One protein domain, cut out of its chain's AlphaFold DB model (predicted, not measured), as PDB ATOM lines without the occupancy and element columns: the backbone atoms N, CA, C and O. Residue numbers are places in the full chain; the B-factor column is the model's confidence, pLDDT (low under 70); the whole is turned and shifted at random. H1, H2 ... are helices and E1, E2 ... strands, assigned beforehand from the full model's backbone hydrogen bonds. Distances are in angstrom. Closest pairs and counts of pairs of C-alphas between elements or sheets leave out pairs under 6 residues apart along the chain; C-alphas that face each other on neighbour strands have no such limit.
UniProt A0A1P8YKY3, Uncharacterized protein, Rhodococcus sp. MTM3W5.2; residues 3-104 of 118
ATOM      1  N   PHE A   3     185.408 225.524 281.735       92.94
ATOM      2  CA  PHE A   3     186.537 225.695 282.646       92.94
ATOM      3  C   PHE A   3     187.840 225.209 281.990       92.94
ATOM      4  O   PHE A   3     187.820 224.409 281.049       92.94
ATOM      5  N   ALA A   4     188.985 225.685 282.486       91.38
ATOM      6  CA  ALA A   4     190.298 225.290 281.969       91.38
ATOM      7  C   ALA A   4     190.556 223.776 282.128       91.38
ATOM      8  O   ALA A   4     191.074 223.121 281.219       91.38
ATOM      9  N   CYS A   5     190.113 223.208 283.247       89.75
ATOM     10  CA  CYS A   5     190.166 221.788 283.574       89.75
ATOM     11  C   CYS A   5     188.803 221.300 284.097       89.75
ATOM     12  O   CYS A   5     187.841 222.062 284.140       89.75
ATOM     13  N   LYS A   6     188.701 220.015 284.450       91.88
ATOM     14  CA  LYS A   6     187.500 219.469 285.092       91.88
ATOM     15  C   LYS A   6     187.518 219.854 286.576       91.88
ATOM     16  O   LYS A   6     188.529 219.629 287.229       91.88
ATOM     17  N   LEU A   7     186.426 220.443 287.064       93.00
ATOM     18  CA  LEU A   7     186.264 220.905 288.444       93.00
ATOM     19  C   LEU A   7     185.133 220.141 289.132       93.00
ATOM     20  O   LEU A   7     184.102 219.893 288.504       93.00
ATOM     21  N   ASP A   8     185.299 219.847 290.420       94.25
ATOM     22  CA  ASP A   8     184.240 219.292 291.265       94.25
ATOM     23  C   ASP A   8     183.342 220.424 291.762       94.25
ATOM     24  O   ASP A   8     183.666 221.145 292.708       94.25
ATOM     25  N   LEU A   9     182.223 220.625 291.071       96.31
ATOM     26  CA  LEU A   9     181.245 221.655 291.388       96.31
ATOM     27  C   LEU A   9     180.387 221.220 292.574       96.31
ATOM     28  O   LEU A   9     179.821 220.127 292.567       96.31
ATOM     29  N   THR A  10     180.256 222.121 293.545       97.56
ATOM     30  CA  THR A  10     179.389 221.974 294.719       97.56
ATOM     31  C   THR A  10     178.113 222.799 294.592       97.56
ATOM     32  O   THR A  10     177.096 222.459 295.181       97.56
ATOM     33  N   SER A  11     178.124 223.885 293.811       98.31
ATOM     34  CA  SER A  11     176.896 224.622 293.504       98.31
ATOM     35  C   SER A  11     176.939 225.335 292.160       98.31
ATOM     36  O   SER A  11     177.995 225.723 291.647       98.31
ATOM     37  N   VAL A  12     175.750 225.519 291.599       98.69
ATOM     38  CA  VAL A  12     175.467 226.352 290.425       98.69
ATOM     39  C   VAL A  12     174.415 227.382 290.810       98.69
ATOM     40  O   VAL A  12     173.587 227.120 291.680       98.69
ATOM     41  N   GLY A  13     174.407 228.555 290.193       98.62
ATOM     42  CA  GLY A  13     173.393 229.553 290.508       98.62
ATOM     43  C   GLY A  13     173.317 230.687 289.509       98.62
ATOM     44  O   GLY A  13     174.247 230.919 288.735       98.62
ATOM     45  N   ILE A  14     172.193 231.394 289.554       98.81
ATOM     46  CA  ILE A  14     171.945 232.586 288.747       98.81
ATOM     47  C   ILE A  14     171.341 233.707 289.582       98.81
ATOM     48  O   ILE A  14     170.651 233.447 290.565       98.81
ATOM     49  N   ASP A  15     171.568 234.940 289.145       98.69
ATOM     50  CA  ASP A  15     170.747 236.100 289.494       98.69
ATOM     51  C   ASP A  15     169.707 236.312 288.371       98.69
ATOM     52  O   ASP A  15     170.080 236.684 287.246       98.69
ATOM     53  N   PRO A  16     168.425 235.968 288.607       97.81
ATOM     54  CA  PRO A  16     167.462 235.684 287.547       97.81
ATOM     55  C   PRO A  16     166.755 236.935 287.002       97.81
ATOM     56  O   PRO A  16     165.531 237.063 287.057       97.81
ATOM     57  N   GLY A  17     167.514 237.845 286.407       97.81
ATOM     58  CA  GLY A  17     166.970 239.004 285.705       97.81
ATOM     59  C   GLY A  17     168.047 240.007 285.328       97.81
ATOM     60  O   GLY A  17     169.234 239.738 285.475       97.81
ATOM     61  N   TYR A  18     167.629 241.180 284.848       97.81
ATOM     62  CA  TYR A  18     168.538 242.313 284.683       97.81
ATOM     63  C   TYR A  18     168.568 243.133 285.976       97.81
ATOM     64  O   TYR A  18     167.858 244.131 286.103       97.81
ATOM     65  N   ASP A  19     169.349 242.676 286.955       97.75
ATOM     66  CA  ASP A  19     169.574 243.336 288.248       97.75
ATOM     67  C   ASP A  19     170.313 244.671 288.067       97.75
ATOM     68  O   ASP A  19     171.525 244.802 288.233       97.75
ATOM     69  N   LYS A  20     169.555 245.678 287.635       96.88
ATOM     70  CA  LYS A  20     170.032 247.031 287.391       96.88
ATOM     71  C   LYS A  20     168.965 248.050 287.747       96.88
ATOM     72  O   LYS A  20     167.767 247.843 287.533       96.88
ATOM     73  N   LYS A  21     169.435 249.200 288.221       97.81
ATOM     74  CA  LYS A  21     168.675 250.443 288.284       97.81
ATOM     75  C   LYS A  21     169.377 251.494 287.431       97.81
ATOM     76  O   LYS A  21     170.589 251.671 287.552       97.81
ATOM     77  N   ASP A  22     168.637 252.146 286.546       97.75
ATOM     78  CA  ASP A  22     169.189 253.197 285.690       97.75
ATOM     79  C   ASP A  22     169.342 254.527 286.438       97.75
ATOM     80  O   ASP A  22     168.768 254.735 287.508       97.75
ATOM     81  N   VAL A  23     170.114 255.447 285.847       98.19
ATOM     82  CA  VAL A  23     170.374 256.789 286.399       98.19
ATOM     83  C   VAL A  23     169.084 257.594 286.582       98.19
ATOM     84  O   VAL A  23     168.974 258.370 287.526       98.19
ATOM     85  N   ASP A  24     168.088 257.387 285.717       97.75
ATOM     86  CA  ASP A  24     166.771 258.023 285.829       97.75
ATOM     87  C   ASP A  24     165.883 257.391 286.919       97.75
ATOM     88  O   ASP A  24     164.773 257.860 287.159       97.75
ATOM     89  N   GLY A  25     166.351 256.336 287.589       98.25
ATOM     90  CA  GLY A  25     165.635 255.615 288.635       98.25
ATOM     91  C   GLY A  25     164.793 254.438 288.144       98.25
ATOM     92  O   GLY A  25     164.232 253.742 288.993       98.25
ATOM     93  N   SER A  26     164.724 254.179 286.835       98.31
ATOM     94  CA  SER A  26     163.985 253.042 286.279       98.31
ATOM     95  C   SER A  26     164.539 251.711 286.796       98.31
ATOM     96  O   SER A  26     165.739 251.436 286.695       98.31
ATOM     97  N   ASP A  27     163.658 250.869 287.338       98.06
ATOM     98  CA  ASP A  27     164.005 249.528 287.807       98.06
ATOM     99  C   ASP A  27     163.985 248.528 286.643       98.06
ATOM    100  O   ASP A  27     162.929 248.064 286.211       98.06
ATOM    101  N   ARG A  28     165.164 248.155 286.140       97.81
ATOM    102  CA  ARG A  28     165.255 247.236 285.002       97.81
ATOM    103  C   ARG A  28     165.017 245.781 285.386       97.81
ATOM    104  O   ARG A  28     164.588 245.018 284.522       97.81
ATOM    105  N   PHE A  29     165.183 245.418 286.654       97.88
ATOM    106  CA  PHE A  29     164.858 244.073 287.122       97.88
ATOM    107  C   PHE A  29     163.349 243.856 287.095       97.88
ATOM    108  O   PHE A  29     162.877 242.867 286.542       97.88
ATOM    109  N   ALA A  30     162.580 244.817 287.617       97.56
ATOM    110  CA  ALA A  30     161.123 244.759 287.563       97.56
ATOM    111  C   ALA A  30     160.608 244.778 286.112       97.56
ATOM    112  O   ALA A  30     159.707 244.008 285.764       97.56
ATOM    113  N   GLN A  31     161.209 245.621 285.267       97.69
ATOM    114  CA  GLN A  31     160.742 245.864 283.904       97.69
ATOM    115  C   GLN A  31     160.998 244.723 282.917       97.69
ATOM    116  O   GLN A  31     160.192 244.534 282.011       97.69
ATOM    117  N   ASN A  32     162.101 243.984 283.058       98.19
ATOM    118  CA  ASN A  32     162.461 242.897 282.141       98.19
ATOM    119  C   ASN A  32     161.789 241.576 282.545       98.19
ATOM    120  O   ASN A  32     161.253 241.439 283.652       98.19
ATOM    121  N   ARG A  33     161.849 240.562 281.673       98.31
ATOM    122  CA  ARG A  33     161.510 239.189 282.071       98.31
ATOM    123  C   ARG A  33     162.450 238.703 283.174       98.31
ATOM    124  O   ARG A  33     163.648 238.988 283.142       98.31
ATOM    125  N   LYS A  34     161.911 237.921 284.112       98.25
ATOM    126  CA  LYS A  34     162.712 237.173 285.097       98.25
ATOM    127  C   LYS A  34     162.698 235.703 284.727       98.25
ATOM    128  O   LYS A  34     161.656 235.182 284.331       98.25
ATOM    129  N   VAL A  35     163.839 235.042 284.867       98.69
ATOM    130  CA  VAL A  35     163.926 233.585 284.741       98.69
ATOM    131  C   VAL A  35     163.289 232.952 285.974       98.69
ATOM    132  O   VAL A  35     163.477 233.446 287.078       98.69
ATOM    133  N   THR A  36     162.527 231.878 285.795       98.75
ATOM    134  CA  THR A  36     161.953 231.102 286.911       98.75
ATOM    135  C   THR A  36     162.410 229.654 286.909       98.75
ATOM    136  O   THR A  36     162.300 228.971 287.925       98.75
ATOM    137  N   LYS A  37     162.963 229.179 285.788       98.81
ATOM    138  CA  LYS A  37     163.458 227.812 285.668       98.81
ATOM    139  C   LYS A  37     164.571 227.696 284.649       98.81
ATOM    140  O   LYS A  37     164.450 228.196 283.525       98.81
ATOM    141  N   VAL A  38     165.620 226.983 285.033       98.88
ATOM    142  CA  VAL A  38     166.734 226.624 284.159       98.88
ATOM    143  C   VAL A  38     167.080 225.148 284.279       98.88
ATOM    144  O   VAL A  38     166.808 224.500 285.288       98.88
ATOM    145  N   THR A  39     167.732 224.631 283.247       98.88
ATOM    146  CA  THR A  39     168.348 223.308 283.242       98.88
ATOM    147  C   THR A  39     169.849 223.482 283.091       98.88
ATOM    148  O   THR A  39     170.307 224.132 282.149       98.88
ATOM    149  N   TRP A  40     170.605 222.875 283.999       98.81
ATOM    150  CA  TRP A  40     172.057 222.780 283.950       98.81
ATOM    151  C   TRP A  40     172.440 221.416 283.395       98.81
ATOM    152  O   TRP A  40     172.146 220.403 284.023       98.81
ATOM    153  N   ALA A  41     173.076 221.377 282.228       98.75
ATOM    154  CA  ALA A  41     173.617 220.156 281.638       98.75
ATOM    155  C   ALA A  41     175.141 220.113 281.796       98.75
ATOM    156  O   ALA A  41     175.821 221.111 281.533       98.75
ATOM    157  N   PHE A  42     175.663 218.961 282.205       98.38
ATOM    158  CA  PHE A  42     177.085 218.715 282.450       98.38
ATOM    159  C   PHE A  42     177.705 217.877 281.324       98.38
ATOM    160  O   PHE A  42     177.010 217.260 280.516       98.38
ATOM    161  N   ASP A  43     179.037 217.856 281.260       96.88
ATOM    162  CA  ASP A  43     179.783 217.161 280.201       96.88
ATOM    163  C   ASP A  43     179.756 215.628 280.283       96.88
ATOM    164  O   ASP A  43     180.125 214.956 279.322       96.88
ATOM    165  N   ASP A  44     179.273 215.077 281.397       96.12
ATOM    166  CA  ASP A  44     178.992 213.651 281.574       96.12
ATOM    167  C   ASP A  44     177.630 213.230 280.982       96.12
ATOM    168  O   ASP A  44     177.248 212.063 281.067       96.12
ATOM    169  N   GLY A  45     176.892 214.172 280.381       97.88
ATOM    170  CA  GLY A  45     175.563 213.959 279.806       97.88
ATOM    171  C   GLY A  45     174.416 214.052 280.816       97.88
ATOM    172  O   GLY A  45     173.253 213.951 280.421       97.88
ATOM    173  N   THR A  46     174.701 214.259 282.103       98.44
ATOM    174  CA  THR A  46     173.668 214.442 283.128       98.44
ATOM    175  C   THR A  46     173.159 215.881 283.171       98.44
ATOM    176  O   THR A  46     173.791 216.810 282.663       98.44
ATOM    177  N   SER A  47     171.993 216.084 283.785       98.69
ATOM    178  CA  SER A  47     171.438 217.420 283.994       98.69
ATOM    179  C   SER A  47     170.671 217.538 285.307       98.69
ATOM    180  O   SER A  47     170.223 216.535 285.865       98.69
ATOM    181  N   VAL A  48     170.537 218.770 285.797       98.69
ATOM    182  CA  VAL A  48     169.683 219.125 286.936       98.69
ATOM    183  C   VAL A  48     168.810 220.323 286.581       98.69
ATOM    184  O   VAL A  48     169.245 221.241 285.883       98.69
ATOM    185  N   VAL A  49     167.569 220.315 287.061       98.81
ATOM    186  CA  VAL A  49     166.644 221.445 286.931       98.81
ATOM    187  C   VAL A  49     166.751 222.302 288.184       98.81
ATOM    188  O   VAL A  49     166.732 221.779 289.296       98.81
ATOM    189  N   GLN A  50     166.837 223.614 287.997       98.75
ATOM    190  CA  GLN A  50     166.779 224.596 289.067       98.75
ATOM    191  C   GLN A  50     165.557 225.491 288.868       98.75
ATOM    192  O   GLN A  50     165.430 226.158 287.840       98.75
ATOM    193  N   GLU A  51     164.693 225.536 289.877       98.75
ATOM    194  CA  GLU A  51     163.660 226.561 290.002       98.75
ATOM    195  C   GLU A  51     164.207 227.733 290.817       98.75
ATOM    196  O   GLU A  51     164.902 227.543 291.818       98.75
ATOM    197  N   VAL A  52     163.909 228.950 290.372       98.56
ATOM    198  CA  VAL A  52     164.327 230.197 291.021       98.56
ATOM    199  C   VAL A  52     163.131 231.125 291.169       98.56
ATOM    200  O   VAL A  52     162.187 231.101 290.377       98.56
ATOM    201  N   ARG A  53     163.163 231.962 292.200       98.56
ATOM    202  CA  ARG A  53     162.160 233.005 292.416       98.56
ATOM    203  C   ARG A  53     162.505 234.244 291.583       98.56
ATOM    204  O   ARG A  53     163.687 234.491 291.353       98.56
ATOM    205  N   PRO A  54     161.524 235.063 291.168       97.62
ATOM    206  CA  PRO A  54     161.766 236.350 290.510       97.62
ATOM    207  C   PRO A  54     162.246 237.409 291.527       97.62
ATOM    208  O   PRO A  54     161.634 238.460 291.702       97.62
ATOM    209  N   GLU A  55     163.334 237.098 292.224       97.94
ATOM    210  CA  GLU A  55     163.968 237.870 293.291       97.94
ATOM    211  C   GLU A  55     165.428 238.127 292.914       97.94
ATOM    212  O   GLU A  55     166.058 237.287 292.270       97.94
ATOM    213  N   ARG A  56     165.947 239.293 293.306       97.88
ATOM    214  CA  ARG A  56     167.328 239.700 293.021       97.88
ATOM    215  C   ARG A  56     168.342 238.851 293.774       97.88
ATOM    216  O   ARG A  56     168.080 238.397 294.891       97.88
ATOM    217  N   GLY A  57     169.540 238.790 293.210       98.06
ATOM    218  CA  GLY A  57     170.703 238.168 293.817       98.06
ATOM    219  C   GLY A  57     170.828 236.690 293.468       98.06
ATOM    220  O   GLY A  57     169.893 236.037 293.005       98.06
ATOM    221  N   ILE A  58     172.028 236.159 293.703       98.50
ATOM    222  CA  ILE A  58     172.350 234.770 293.384       98.50
ATOM    223  C   ILE A  58     171.450 233.810 294.162       98.50
ATOM    224  O   ILE A  58     171.498 233.741 295.391       98.50
ATOM    225  N   GLN A  59     170.712 232.998 293.415       98.62
ATOM    226  CA  GLN A  59     169.997 231.834 293.913       98.62
ATOM    227  C   GLN A  59     170.763 230.586 293.483       98.62
ATOM    228  O   GLN A  59     170.891 230.293 292.290       98.62
ATOM    229  N   ALA A  60     171.321 229.880 294.464       98.56
ATOM    230  CA  ALA A  60     172.159 228.708 294.246       98.56
ATOM    231  C   ALA A  60     171.368 227.401 294.402       98.56
ATOM    232  O   ALA A  60     170.436 227.310 295.203       98.56
ATOM    233  N   LEU A  61     171.778 226.391 293.644       98.62
ATOM    234  CA  LEU A  61     171.394 224.995 293.772       98.62
ATOM    235  C   LEU A  61     172.660 224.187 294.061       98.62
ATOM    236  O   LEU A  61     173.630 224.251 293.302       98.62
ATOM    237  N   GLU A  62     172.631 223.421 295.146       98.50
ATOM    238  CA  GLU A  62     173.695 222.474 295.468       98.50
ATOM    239  C   GLU A  62     173.727 221.341 294.437       98.50
ATOM    240  O   GLU A  62     172.691 220.803 294.034       98.50
ATOM    241  N   VAL A  63     174.931 220.978 294.015       97.56
ATOM    242  CA  VAL A  63     175.205 219.879 293.088       97.56
ATOM    243  C   VAL A  63     176.445 219.122 293.559       97.56
ATOM    244  O   VAL A  63     177.222 219.626 294.357       97.56
ATOM    245  N   ASP A  64     176.644 217.912 293.052       96.69
ATOM    246  CA  ASP A  64     177.885 217.155 293.238       96.69
ATOM    247  C   ASP A  64     178.300 216.608 291.872       96.69
ATOM    248  O   ASP A  64     177.821 215.558 291.424       96.69
ATOM    249  N   LYS A  65     179.032 217.435 291.112       96.00
ATOM    250  CA  LYS A  65     179.273 217.212 289.678       96.00
ATOM    251  C   LYS A  65     180.678 217.612 289.248       96.00
ATOM    252  O   LYS A  65     181.033 218.784 289.291       96.00
ATOM    253  N   ALA A  66     181.427 216.651 288.708       94.56
ATOM    254  CA  ALA A  66     182.728 216.885 288.087       94.56
ATOM    255  C   ALA A  66     182.573 217.309 286.613       94.56
ATOM    256  O   ALA A  66     182.341 216.465 285.739       94.56
ATOM    257  N   ALA A  67     182.741 218.598 286.307       95.81
ATOM    258  CA  ALA A  67     182.481 219.148 284.974       95.81
ATOM    259  C   ALA A  67     183.615 220.043 284.452       95.81
ATOM    260  O   ALA A  67     184.183 220.858 285.176       95.81
ATOM    261  N   LYS A  68     183.926 219.922 283.159       95.75
ATOM    262  CA  LYS A  68     184.731 220.879 282.383       95.75
ATOM    263  C   LYS A  68     183.840 221.842 281.601       95.75
ATOM    264  O   LYS A  68     184.195 223.006 281.436       95.75
ATOM    265  N   THR A  69     182.687 221.381 281.122       97.69
ATOM    266  CA  THR A  69     181.693 222.246 280.471       97.69
ATOM    267  C   THR A  69     180.336 222.130 281.138       97.69
ATOM    268  O   THR A  69     179.898 221.029 281.466       97.69
ATOM    269  N   VAL A  70     179.668 223.272 281.286       98.44
ATOM    270  CA  VAL A  70     178.295 223.364 281.787       98.44
ATOM    271  C   VAL A  70     177.473 224.225 280.839       98.44
ATOM    272  O   VAL A  70     177.887 225.334 280.474       98.44
ATOM    273  N   THR A  71     176.301 223.737 280.456       98.69
ATOM    274  CA  THR A  71     175.325 224.468 279.643       98.69
ATOM    275  C   THR A  71     174.130 224.833 280.507       98.69
ATOM    276  O   THR A  71     173.560 223.965 281.159       98.69
ATOM    277  N   LEU A  72     173.750 226.109 280.495       98.62
ATOM    278  CA  LEU A  72     172.513 226.592 281.099       98.62
ATOM    279  C   LEU A  72     171.484 226.823 279.993       98.62
ATOM    280  O   LEU A  72     171.749 227.571 279.052       98.62
ATOM    281  N   THR A  73     170.314 226.213 280.138       98.69
ATOM    282  CA  THR A  73     169.151 226.443 279.277       98.69
ATOM    283  C   THR A  73     168.062 227.115 280.095       98.69
ATOM    284  O   THR A  73     167.655 226.581 281.122       98.69
ATOM    285  N   ILE A  74     167.565 228.261 279.635       98.56
ATOM    286  CA  ILE A  74     166.399 228.919 280.231       98.56
ATOM    287  C   ILE A  74     165.148 228.182 279.760       98.56
ATOM    288  O   ILE A  74     164.892 228.113 278.559       98.56
ATOM    289  N   ASN A  75     164.387 227.612 280.695       98.56
ATOM    290  CA  ASN A  75     163.178 226.855 280.378       98.56
ATOM    291  C   ASN A  75     161.919 227.708 280.529       98.56
ATOM    292  O   ASN A  75     161.016 227.611 279.704       98.56
ATOM    293  N   GLU A  76     161.850 228.520 281.584       98.56
ATOM    294  CA  GLU A  76     160.660 229.298 281.919       98.56
ATOM    295  C   GLU A  76     161.047 230.696 282.404       98.56
ATOM    296  O   GLU A  76     162.094 230.914 283.024       98.56
ATOM    297  N   THR A  77     160.184 231.657 282.091       98.62
ATOM    298  CA  THR A  77     160.329 233.062 282.470       98.62
ATOM    299  C   THR A  77     158.960 233.649 282.780       98.62
ATOM    300  O   THR A  77     157.951 233.205 282.232       98.62
ATOM    301  N   VAL A  78     158.936 234.702 283.590       98.12
ATOM    302  CA  VAL A  78     157.744 235.514 283.856       98.12
ATOM    303  C   VAL A  78     157.926 236.923 283.309       98.12
ATOM    304  O   VAL A  78     159.035 237.467 283.320       98.12
ATOM    305  N   ASP A  79     156.829 237.508 282.837       98.19
ATOM    306  CA  ASP A  79     156.808 238.829 282.213       98.19
ATOM    307  C   ASP A  79     157.303 239.940 283.151       98.19
ATOM    308  O   ASP A  79     157.199 239.881 284.384       98.19
ATOM    309  N   GLY A  80     157.853 240.980 282.531       97.31
ATOM    310  CA  GLY A  80     158.122 242.278 283.125       97.31
ATOM    311  C   GLY A  80     156.882 242.951 283.702       97.31
ATOM    312  O   GLY A  80     155.748 242.559 283.438       97.31
ATOM    313  N   GLN A  81     157.112 243.999 284.479       97.56
ATOM    314  CA  GLN A  81     156.069 244.880 284.998       97.56
ATOM    315  C   GLN A  81     156.312 246.313 284.510       97.56
ATOM    316  O   GLN A  81     157.458 246.666 284.222       97.56
ATOM    317  N   PRO A  82     155.270 247.151 284.377       98.06
ATOM    318  CA  PRO A  82     155.478 248.563 284.108       98.06
ATOM    319  C   PRO A  82     156.282 249.187 285.249       98.06
ATOM    320  O   PRO A  82     156.134 248.813 286.415       98.06
ATOM    321  N   VAL A  83     157.133 250.150 284.914       98.19
ATOM    322  CA  VAL A  83     157.977 250.838 285.896       98.19
ATOM    323  C   VAL A  83     157.856 252.338 285.751       98.19
ATOM    324  O   VAL A  83     157.609 252.850 284.660       98.19
ATOM    325  N   LYS A  84     158.056 253.041 286.864       98.44
ATOM    326  CA  LYS A  84     158.140 254.498 286.896       98.44
ATOM    327  C   LYS A  84     159.564 254.921 287.199       98.44
ATOM    328  O   LYS A  84     160.194 254.368 288.101       98.44
ATOM    329  N   ASN A  85     160.052 255.904 286.458       98.19
ATOM    330  CA  ASN A  85     161.323 256.548 286.760       98.19
ATOM    331  C   ASN A  85     161.159 257.581 287.895       98.19
ATOM    332  O   ASN A  85     160.059 257.807 288.407       98.19
ATOM    333  N   ALA A  86     162.250 258.236 288.294       97.94
ATOM    334  CA  ALA A  86     162.256 259.229 289.370       97.94
ATOM    335  C   ALA A  86     161.413 260.483 289.059       97.94
ATOM    336  O   ALA A  86     160.965 261.158 289.982       97.94
ATOM    337  N   ALA A  87     161.160 260.776 287.779       98.00
ATOM    338  CA  ALA A  87     160.264 261.847 287.342       98.00
ATOM    339  C   ALA A  87     158.781 261.416 287.308       98.00
ATOM    340  O   ALA A  87     157.917 262.214 286.946       98.00
ATOM    341  N   GLY A  88     158.469 260.164 287.665       97.94
ATOM    342  CA  GLY A  88     157.114 259.611 287.656       97.94
ATOM    343  C   GLY A  88     156.612 259.182 286.273       97.94
ATOM    344  O   GLY A  88     155.446 258.813 286.149       97.94
ATOM    345  N   GLN A  89     157.467 259.213 285.247       98.25
ATOM    346  CA  GLN A  89     157.112 258.760 283.903       98.25
ATOM    347  C   GLN A  89     157.052 257.236 283.876       98.25
ATOM    348  O   GLN A  89     157.988 256.567 284.316       98.25
ATOM    349  N   GLU A  90     155.952 256.696 283.356       98.44
ATOM    350  CA  GLU A  90     155.735 255.258 283.249       98.44
ATOM    351  C   GLU A  90     156.254 254.718 281.915       98.44
ATOM    352  O   GLU A  90     156.086 255.338 280.866       98.44
ATOM    353  N   SER A  91     156.883 253.548 281.962       97.69
ATOM    354  CA  SER A  91     157.295 252.780 280.791       97.69
ATOM    355  C   SER A  91     156.693 251.383 280.846       97.69
ATOM    356  O   SER A  91     156.614 250.771 281.915       97.69
ATOM    357  N   ALA A  92     156.301 250.870 279.682       97.88
ATOM    358  CA  ALA A  92     155.772 249.519 279.542       97.88
ATOM    359  C   ALA A  92     156.810 248.446 279.950       97.88
ATOM    360  O   ALA A  92     158.019 248.718 279.928       97.88
ATOM    361  N   PRO A  93     156.358 247.225 280.297       97.69
ATOM    362  CA  PRO A  93     157.232 246.063 280.438       97.69
ATOM    363  C   PRO A  93     158.104 245.819 279.201       97.69
ATOM    364  O   PRO A  93     157.659 246.022 278.070       97.69
ATOM    365  N   PHE A  94     159.314 245.305 279.410       96.12
ATOM    366  CA  PHE A  94     160.202 244.817 278.353       96.12
ATOM    367  C   PHE A  94     160.143 243.286 278.323       96.12
ATOM    368  O   PHE A  94     160.837 242.600 279.076       96.12
ATOM    369  N   ASN A  95     159.254 242.753 277.480       93.56
ATOM    370  CA  ASN A  95     158.931 241.322 277.430       93.56
ATOM    371  C   ASN A  95     159.592 240.568 276.268       93.56
ATOM    372  O   ASN A  95     159.434 239.354 276.173       93.56
ATOM    373  N   ASP A  96     160.325 241.260 275.404       93.69
ATOM    374  CA  ASP A  96     161.081 240.709 274.275       93.69
ATOM    375  C   ASP A  96     162.539 240.374 274.633       93.69
ATOM    376  O   ASP A  96     163.275 239.814 273.821       93.69
ATOM    377  N   VAL A  97     162.948 240.660 275.870       89.50
ATOM    378  CA  VAL A  97     164.304 240.443 276.373       89.50
ATOM    379  C   VAL A  97     164.294 239.579 277.632       89.50
ATOM    380  O   VAL A  97     163.497 239.770 278.550       89.50
ATOM    381  N   THR A  98     165.207 238.609 277.676       95.19
ATOM    382  CA  THR A  98     165.488 237.788 278.862       95.19
ATOM    383  C   THR A  98     166.939 237.996 279.249       95.19
ATOM    384  O   THR A  98     167.820 237.901 278.397       95.19
ATOM    385  N   SER A  99     167.184 238.274 280.525       96.00
ATOM    386  CA  SER A  99     168.525 238.532 281.049       96.00
ATOM    387  C   SER A  99     168.823 237.641 282.247       96.00
ATOM    388  O   SER A  99     167.922 237.271 282.998       96.00
ATOM    389  N   VAL A 100     170.106 237.346 282.422       97.88
ATOM    390  CA  VAL A 100     170.684 236.773 283.637       97.88
ATOM    391  C   VAL A 100     171.840 237.688 284.016       97.88
ATOM    392  O   VAL A 100     172.771 237.843 283.226       97.88
ATOM    393  N   SER A 101     171.757 238.329 285.180       98.25
ATOM    394  CA  SER A 101     172.750 239.316 285.618       98.25
ATOM    395  C   SER A 101     174.072 238.671 285.996       98.25
ATOM    396  O   SER A 101     175.140 239.191 285.680       98.25
ATOM    397  N   GLU A 102     174.002 237.517 286.652       98.25
ATOM    398  CA  GLU A 102     175.175 236.776 287.081       98.25
ATOM    399  C   GLU A 102     174.914 235.274 286.965       98.25
ATOM    400  O   GLU A 102     173.812 234.791 287.225       98.25
ATOM    401  N   VAL A 103     175.960 234.544 286.585       98.44
ATOM    402  CA  VAL A 103     176.035 233.090 286.674       98.44
ATOM    403  C   VAL A 103     177.183 232.747 287.614       98.44
ATOM    404  O   VAL A 103     178.306 233.210 287.406       98.44
ATOM    405  N   ARG A 104     176.919 231.919 288.626       98.19
ATOM    406  CA  ARG A 104     177.907 231.528 289.631       98.19
ATOM    407  C   ARG A 104     178.101 230.017 289.668       98.19
ATOM    408  O   ARG A 104     177.141 229.254 289.641       98.19
TER     409      ARG A 104
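This is residues 3 to 104 of the 118 residues of an uncharacterized protein of Rhodococcus sp. MTM3W5.2 (UniProt A0A1P8YKY3). A long, narrow rod: a strongly twisted sheet doubles over on itself through its longest strand, E4, whose first part pairs with E1 and whose later part pairs with E2. The long links of residues 16 to 27 and 79 to 93 reach toward the far end of the rod, near the short helix H1. The printed part has 102 residues, in the order E1, H1, E2, E3, E4, E5, E6, and is mostly strand. The branched sheet is mixed, with E2 and E5 parallel and its other neighbour pairs antiparallel. The whole is loose, with a radius of gyration of the C-alphas of 15.9 A and spans of 51 by 22 by 19 A.

E2, residues 32 to 42, has three neighbours. E4, residues 59 to 78, lies on one side of it, with N 41 and O 71 2.8 A apart. On the other side are E3, residues 47 to 51, a hairpin with E2 in which N 40 and O 48 are 2.8 A apart, and E5, residues 94 to 98, where N 33 and O 94 are 3.5 A apart. E1, residues 3 to 15, pairs with residues 59 to 67 of E4, with N 9 and O 65 2.8 A apart. E6, residues 102 to 104, is on the other side of E1, with N 13 and O 104 2.9 A apart. H1, residues 28 to 31, only grazes the sheet; it is too short for an O i to N i+4 pair, and its one O i to N i+3 pair is not within range.

E1 begins at C-alpha 3 (186.537, 225.695, 282.646), measures 20.1 A and bends by 125 degrees at residue 6. E2 measures 28.3 A, E4 16.3 A and E3 13.4 A. E6 ends at C-alpha 104 (177.907, 231.528, 289.631).

The two C-alphas farthest apart, of Asp 44 and Ala 87, are 52.0 A apart. The links E1 to H1 and E4 to E5 are long. The printed part has no cut, and no printed residue is under pLDDT 70.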